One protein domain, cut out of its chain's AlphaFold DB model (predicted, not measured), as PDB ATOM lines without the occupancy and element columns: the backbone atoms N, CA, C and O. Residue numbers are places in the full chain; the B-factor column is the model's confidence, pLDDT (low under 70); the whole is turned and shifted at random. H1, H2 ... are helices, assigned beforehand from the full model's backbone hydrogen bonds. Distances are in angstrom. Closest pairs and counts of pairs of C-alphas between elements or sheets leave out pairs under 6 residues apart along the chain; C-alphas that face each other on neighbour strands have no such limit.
ATOM      1  N   GLN A   2      91.763 -14.179  27.122       91.00
ATOM      2  CA  GLN A   2      92.764 -14.315  26.052       91.00
ATOM      3  C   GLN A   2      92.989 -13.004  25.281       91.00
ATOM      4  O   GLN A   2      94.114 -12.536  25.211       91.00
ATOM      5  N   TRP A   3      91.911 -12.325  24.868       93.25
ATOM      6  CA  TRP A   3      92.005 -11.023  24.196       93.25
ATOM      7  C   TRP A   3      92.865  -9.988  24.946       93.25
ATOM      8  O   TRP A   3      93.544  -9.181  24.321       93.25
ATOM      9  N   LEU A   4      92.831  -9.983  26.286       92.31
ATOM     10  CA  LEU A   4      93.601  -9.038  27.094       92.31
ATOM     11  C   LEU A   4      95.080  -9.423  27.099       92.31
ATOM     12  O   LEU A   4      95.928  -8.540  27.047       92.31
ATOM     13  N   VAL A   5      95.383 -10.722  27.144       91.38
ATOM     14  CA  VAL A   5      96.753 -11.240  27.026       91.38
ATOM     15  C   VAL A   5      97.349 -10.836  25.682       91.38
ATOM     16  O   VAL A   5      98.428 -10.254  25.654       91.38
ATOM     17  N   ASP A   6      96.611 -11.048  24.594       90.69
ATOM     18  CA  ASP A   6      97.045 -10.708  23.235       90.69
ATOM     19  C   ASP A   6      97.366  -9.210  23.104       90.69
ATOM     20  O   ASP A   6      98.396  -8.820  22.554       90.69
ATOM     21  N   VAL A   7      96.509  -8.356  23.676       91.88
ATOM     22  CA  VAL A   7      96.712  -6.899  23.710       91.88
ATOM     23  C   VAL A   7      97.942  -6.521  24.535       91.88
ATOM     24  O   VAL A   7      98.743  -5.704  24.087       91.88
ATOM     25  N   LEU A   8      98.112  -7.101  25.727       90.25
ATOM     26  CA  LEU A   8      99.246  -6.797  26.610       90.25
ATOM     27  C   LEU A   8     100.585  -7.280  26.041       90.25
ATOM     28  O   LEU A   8     101.607  -6.645  26.289       90.25
ATOM     29  N   ASN A   9     100.571  -8.349  25.247       87.81
ATOM     30  CA  ASN A   9     101.741  -8.850  24.530       87.81
ATOM     31  C   ASN A   9     102.039  -8.060  23.243       87.81
ATOM     32  O   ASN A   9     102.986  -8.382  22.530       87.81
ATOM     33  N   GLY A  10     101.239  -7.036  22.916       88.81
ATOM     34  CA  GLY A  10     101.415  -6.230  21.706       88.81
ATOM     35  C   GLY A  10     101.063  -6.969  20.412       88.81
ATOM     36  O   GLY A  10     101.435  -6.517  19.332       88.81
ATOM     37  N   GLN A  11     100.340  -8.087  20.504       91.44
ATOM     38  CA  GLN A  11      99.939  -8.921  19.372       91.44
ATOM     39  C   GLN A  11      98.415  -9.125  19.351       91.44
ATOM     40  O   GLN A  11      97.945 -10.260  19.440       91.44
ATOM     41  N   PRO A  12      97.604  -8.053  19.256       90.38
ATOM     42  CA  PRO A  12      96.157  -8.198  19.256       90.38
ATOM     43  C   PRO A  12      95.695  -8.934  17.992       90.38
ATOM     44  O   PRO A  12      95.778  -8.411  16.881       90.38
ATOM     45  N   GLY A  13      95.168 -10.146  18.166       92.06
ATOM     46  CA  GLY A  13      94.524 -10.884  17.084       92.06
ATOM     47  C   GLY A  13      93.236 -10.205  16.582       92.06
ATOM     48  O   GLY A  13      92.755  -9.229  17.180       92.06
ATOM     49  N   PRO A  14      92.617 -10.730  15.508       93.56
ATOM     50  CA  PRO A  14      91.356 -10.208  14.976       93.56
ATOM     51  C   PRO A  14      90.238 -10.165  16.026       93.56
ATOM     52  O   PRO A  14      89.506  -9.179  16.105       93.56
ATOM     53  N   GLU A  15      90.145 -11.187  16.880       92.56
ATOM     54  CA  GLU A  15      89.149 -11.255  17.956       92.56
ATOM     55  C   GLU A  15      89.367 -10.181  19.027       92.56
ATOM     56  O   GLU A  15      88.421  -9.507  19.436       92.56
ATOM     57  N   ALA A  16      90.618  -9.974  19.453       93.19
ATOM     58  CA  ALA A  16      90.956  -8.947  20.432       93.19
ATOM     59  C   ALA A  16      90.678  -7.540  19.886       93.19
ATOM     60  O   ALA A  16      90.109  -6.693  20.581       93.19
ATOM     61  N   THR A  17      91.010  -7.316  18.613       94.69
ATOM     62  CA  THR A  17      90.730  -6.064  17.904       94.69
ATOM     63  C   THR A  17      89.226  -5.811  17.799       94.69
ATOM     64  O   THR A  17      88.762  -4.710  18.094       94.69
ATOM     65  N   GLU A  18      88.443  -6.829  17.432       95.88
ATOM     66  CA  GLU A  18      86.982  -6.748  17.374       95.88
ATOM     67  C   GLU A  18      86.375  -6.428  18.745       95.88
ATOM     68  O   GLU A  18      85.513  -5.551  18.851       95.88
ATOM     69  N   HIS A  19      86.841  -7.102  19.800       95.12
ATOM     70  CA  HIS A  19      86.383  -6.884  21.174       95.12
ATOM     71  C   HIS A  19      86.617  -5.437  21.617       95.12
ATOM     72  O   HIS A  19      85.687  -4.763  22.068       95.12
ATOM     73  N   LEU A  20      87.835  -4.923  21.418       94.81
ATOM     74  CA  LEU A  20      88.179  -3.535  21.729       94.81
ATOM     75  C   LEU A  20      87.376  -2.538  20.889       94.81
ATOM     76  O   LEU A  20      86.892  -1.540  21.425       94.81
ATOM     77  N   ARG A  21      87.173  -2.816  19.593       96.06
ATOM     78  CA  ARG A  21      86.357  -1.966  18.716       96.06
ATOM     79  C   ARG A  21      84.922  -1.867  19.226       96.06
ATOM     80  O   ARG A  21      84.385  -0.766  19.327       96.06
ATOM     81  N   ARG A  22      84.299  -2.995  19.581       95.06
ATOM     82  CA  ARG A  22      82.935  -3.029  20.142       95.06
ATOM     83  C   ARG A  22      82.845  -2.281  21.462       95.06
ATOM     84  O   ARG A  22      81.910  -1.499  21.647       95.06
ATOM     85  N   ALA A  23      83.817  -2.479  22.351       93.50
ATOM     86  CA  ALA A  23      83.887  -1.765  23.619       93.50
ATOM     87  C   ALA A  23      83.965  -0.248  23.396       93.50
ATOM     88  O   ALA A  23      83.209   0.502  24.012       93.50
ATOM     89  N   PHE A  24      84.814   0.197  22.466       93.50
ATOM     90  CA  PHE A  24      84.968   1.607  22.124       93.50
ATOM     91  C   PHE A  24      83.696   2.208  21.515       93.50
ATOM     92  O   PHE A  24      83.256   3.264  21.959       93.50
ATOM     93  N   ILE A  25      83.063   1.527  20.551       92.81
ATOM     94  CA  ILE A  25      81.794   1.972  19.948       92.81
ATOM     95  C   ILE A  25      80.705   2.093  21.019       92.81
ATOM     96  O   ILE A  25      80.008   3.104  21.073       92.81
ATOM     97  N   THR A  26      80.584   1.094  21.896       90.25
ATOM     98  CA  THR A  26      79.593   1.083  22.984       90.25
ATOM     99  C   THR A  26      79.827   2.235  23.955       90.25
ATOM    100  O   THR A  26      78.898   2.955  24.317       90.25
ATOM    101  N   TRP A  27      81.084   2.434  24.353       90.25
ATOM    102  CA  TRP A  27      81.490   3.545  25.203       90.25
ATOM    103  C   TRP A  27      81.151   4.894  24.556       90.25
ATOM    104  O   TRP A  27      80.484   5.720  25.179       90.25
ATOM    105  N   TRP A  28      81.521   5.083  23.287       87.81
ATOM    106  CA  TRP A  28      81.261   6.302  22.522       87.81
ATOM    107  C   TRP A  28      79.762   6.603  22.399       87.81
ATOM    108  O   TRP A  28      79.321   7.725  22.646       87.81
ATOM    109  N   GLN A  29      78.950   5.585  22.096       85.75
ATOM    110  CA  GLN A  29      77.491   5.699  22.003       85.75
ATOM    111  C   GLN A  29      76.816   5.949  23.360       85.75
ATOM    112  O   GLN A  29      75.743   6.548  23.406       85.75
ATOM    113  N   SER A  30      77.445   5.552  24.475       78.31
ATOM    114  CA  SER A  30      76.954   5.844  25.831       78.31
ATOM    115  C   SER A  30      77.099   7.321  26.241       78.31
ATOM    116  O   SER A  30      76.650   7.722  27.320       78.31
ATOM    117  N   GLY A  31      77.701   8.156  25.384       65.06
ATOM    118  CA  GLY A  31      77.796   9.608  25.529       65.06
ATOM    119  C   GLY A  31      76.435  10.316  25.469       65.06
ATOM    120  O   GLY A  31      76.102  10.972  24.486       65.06
ATOM    121  N   GLY A  32      75.641  10.213  26.537       57.62
ATOM    122  CA  GLY A  32      74.389  10.945  26.728       57.62
ATOM    123  C   GLY A  32      74.603  12.240  27.514       57.62
ATOM    124  O   GLY A  32      75.124  12.212  28.627       57.62
ATOM    125  N   ARG A  33      74.183  13.376  26.940       55.12
ATOM    126  CA  ARG A  33      74.218  14.715  27.562       55.12
ATOM    127  C   ARG A  33      73.659  14.668  28.986       55.12
ATOM    128  O   ARG A  33      72.620  14.048  29.213       55.12
ATOM    129  N   ALA A  34      74.313  15.371  29.910       54.50
ATOM    130  CA  ALA A  34      73.826  15.587  31.267       54.50
ATOM    131  C   ALA A  34      72.335  15.972  31.250       54.50
ATOM    132  O   ALA A  34      71.963  17.033  30.746       54.50
ATOM    133  N   ARG A  35      71.473  15.095  31.773       56.44
ATOM    134  CA  ARG A  35      70.056  15.402  31.973       56.44
ATOM    135  C   ARG A  35      69.902  15.999  33.364       56.44
ATOM    136  O   ARG A  35      70.330  15.405  34.353       56.44
ATOM    137  N   ARG A  36      69.312  17.191  33.435       57.78
ATOM    138  CA  ARG A  36      68.808  17.719  34.703       57.78
ATOM    139  C   ARG A  36      67.485  17.023  34.996       57.78
ATOM    140  O   ARG A  36      66.652  16.908  34.098       57.78
ATOM    141  N   GLY A  37      67.328  16.526  36.217       62.41
ATOM    142  CA  GLY A  37      66.034  16.062  36.699       62.41
ATOM    143  C   GLY A  37      65.038  17.221  36.780       62.41
ATOM    144  O   GLY A  37      65.417  18.391  36.693       62.41
ATOM    145  N   ALA A  38      63.756  16.905  36.972       68.00
ATOM    146  CA  ALA A  38      62.711  17.909  37.213       68.00
ATOM    147  C   ALA A  38      62.975  18.762  38.476       68.00
ATOM    148  O   ALA A  38      62.427  19.847  38.620       68.00
ATOM    149  N   ASP A  39      63.853  18.285  39.362       78.81
ATOM    150  CA  ASP A  39      64.355  18.942  40.572       78.81
ATOM    151  C   ASP A  39      65.575  19.856  40.322       78.81
ATOM    152  O   ASP A  39      66.164  20.387  41.264       78.81
ATOM    153  N   GLY A  40      66.005  20.012  39.065       67.31
ATOM    154  CA  GLY A  40      67.172  20.808  38.685       67.31
ATOM    155  C   GLY A  40      68.518  20.171  39.044       67.31
ATOM    156  O   GLY A  40      69.561  20.733  38.692       67.31
ATOM    157  N   ARG A  41      68.536  18.994  39.687       67.12
ATOM    158  CA  ARG A  41      69.779  18.287  40.003       67.12
ATOM    159  C   ARG A  41      70.351  17.662  38.738       67.12
ATOM    160  O   ARG A  41      69.633  17.107  37.906       67.12
ATOM    161  N   LEU A  42      71.673  17.734  38.600       59.06
ATOM    162  CA  LEU A  42      72.410  16.912  37.645       59.06
ATOM    163  C   LEU A  42      72.147  15.445  37.999       59.06
ATOM    164  O   LEU A  42      72.630  14.965  39.025       59.06
ATOM    165  N   MET A  43      71.380  14.728  37.172       56.56
ATOM    166  CA  MET A  43      71.373  13.274  37.286       56.56
ATOM    167  C   MET A  43      72.796  12.799  36.998       56.56
ATOM    168  O   MET A  43      73.421  13.305  36.063       56.56
ATOM    169  N   ARG A  44      73.310  11.841  37.787       55.16
ATOM    170  CA  ARG A  44      74.541  11.115  37.437       55.16
ATOM    171  C   ARG A  44      74.374  10.654  35.994       55.16
ATOM    172  O   ARG A  44      73.559   9.769  35.735       55.16
ATOM    173  N   SER A  45      75.080  11.280  35.057       53.88
ATOM    174  CA  SER A  45      75.101  10.781  33.696       53.88
ATOM    175  C   SER A  45      75.751   9.410  33.791       53.88
ATOM    176  O   SER A  45      76.883   9.265  34.251       53.88
ATOM    177  N   GLY A  46      74.965   8.379  33.489       57.66
ATOM    178  CA  GLY A  46      75.389   6.988  33.530       57.66
ATOM    179  C   GLY A  46      76.341   6.689  32.381       57.66
ATOM    180  O   GLY A  46      76.042   5.831  31.557       57.66
ATOM    181  N   HIS A  47      77.444   7.430  32.280       66.38
ATOM    182  CA  HIS A  47      78.512   7.109  31.352       66.38
ATOM    183  C   HIS A  47      79.079   5.764  31.777       66.38
ATOM    184  O   HIS A  47      79.569   5.601  32.897       66.38
ATOM    185  N   LEU A  48      78.975   4.785  30.886       78.12
ATOM    186  CA  LEU A  48      79.722   3.554  31.049       78.12
ATOM    187  C   LEU A  48      81.196   3.920  30.887       78.12
ATOM    188  O   LEU A  48      81.555   4.655  29.971       78.12
ATOM    189  N   SER A  49      82.054   3.457  31.789       87.81
ATOM    190  CA  SER A  49      83.496   3.582  31.598       87.81
ATOM    191  C   SER A  49      83.942   2.655  30.463       87.81
ATOM    192  O   SER A  49      83.366   1.584  30.260       87.81
ATOM    193  N   LEU A  50      84.993   3.034  29.728       89.06
ATOM    194  CA  LEU A  50      85.541   2.181  28.667       89.06
ATOM    195  C   LEU A  50      85.964   0.806  29.215       89.06
ATOM    196  O   LEU A  50      85.730  -0.209  28.564       89.06
ATOM    197  N   ALA A  51      86.505   0.770  30.439       90.25
ATOM    198  CA  ALA A  51      86.815  -0.468  31.153       90.25
ATOM    199  C   ALA A  51      85.580  -1.373  31.258       90.25
ATOM    200  O   ALA A  51      85.624  -2.528  30.838       90.25
ATOM    201  N   ARG A  52      84.447  -0.823  31.709       88.62
ATOM    202  CA  ARG A  52      83.185  -1.560  31.816       88.62
ATOM    203  C   ARG A  52      82.667  -2.031  30.457       88.62
ATOM    204  O   ARG A  52      82.201  -3.162  30.356       88.62
ATOM    205  N   CYS A  53      82.785  -1.212  29.412       91.00
ATOM    206  CA  CYS A  53      82.433  -1.610  28.044       91.00
ATOM    207  C   CYS A  53      83.328  -2.734  27.500       91.00
ATOM    208  O   CYS A  53      82.865  -3.540  26.698       91.00
ATOM    209  N   ALA A  54      84.581  -2.822  27.952       91.56
ATOM    210  CA  ALA A  54      85.501  -3.909  27.622       91.56
ATOM    211  C   ALA A  54      85.321  -5.158  28.511       91.56
ATOM    212  O   ALA A  54      86.045  -6.139  28.333       91.56
ATOM    213  N   GLY A  55      84.379  -5.141  29.461       90.69
ATOM    214  CA  GLY A  55      84.172  -6.219  30.431       90.69
ATOM    215  C   GLY A  55      85.219  -6.258  31.549       90.69
ATOM    216  O   GLY A  55      85.311  -7.252  32.266       90.69
TER     217      GLY A  55
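AT A GLANCE: This is residues 2 to 55 of the 149 residues of an uncharacterized protein of Acidovorax sp. SCN 65-28 (UniProt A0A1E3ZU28). One long helix, H2, makes a straight bar; the short helix H1 packs crosswise on its first part, and the very short H3 packs on its second part. From the end of H2, the loop of residues 30 to 49 runs out as a long arm and folds back to H3, and much of the length comes from this arm. The printed part has 54 residues with three named helices, in the order H1, H2, H3, and no named strand; the class is all helix. The whole is extended, with a radius of gyration of the C-alphas of 15.6 A and spans of 49 by 14 by 13 A.

IN THESE COORDINATES: Find C-alpha 14 at (91.356, -10.208, 14.976); from there H2, residues 14 to 29, runs 22.2 A to C-alpha 29 at (77.491, 5.699, 22.003). Before it, look for H1 at residues 2 to 8, 9.9 A long. H3 is residues 50 to 53, and it ends at C-alpha 53, (82.433, -1.610, 28.044).

HOW THE PARTS SIT: Begin at H2, which touches H1 with residues 15 to 19 alone; the closest C-alphas are those of Trp 3 and Ala 16, 4.4 A apart. Their lines are about perpendicular, at 82 degrees. With residues 23 to 27 alone H2 touches H3, and the closest C-alphas, of Ala 23 and Cys 53, are 4.7 A apart. H1 and H3 are apart. In H1 and H2 every O i to N i+4 pair is within hydrogen-bond range; H3 is too short for such a pair.

THE WHOLE: The C-alphas farthest apart are those of Gln 11 and Asp 39, 49.9 A. The printed part has no cut. The link from H1 to H2 is tight, with 5 residues, and that from H2 to H3 is long, with 20. In the B-factor column, the mean pLDDT of the printed part is 81.5, and residues 31 to 38 and 40 to 47 are under 70.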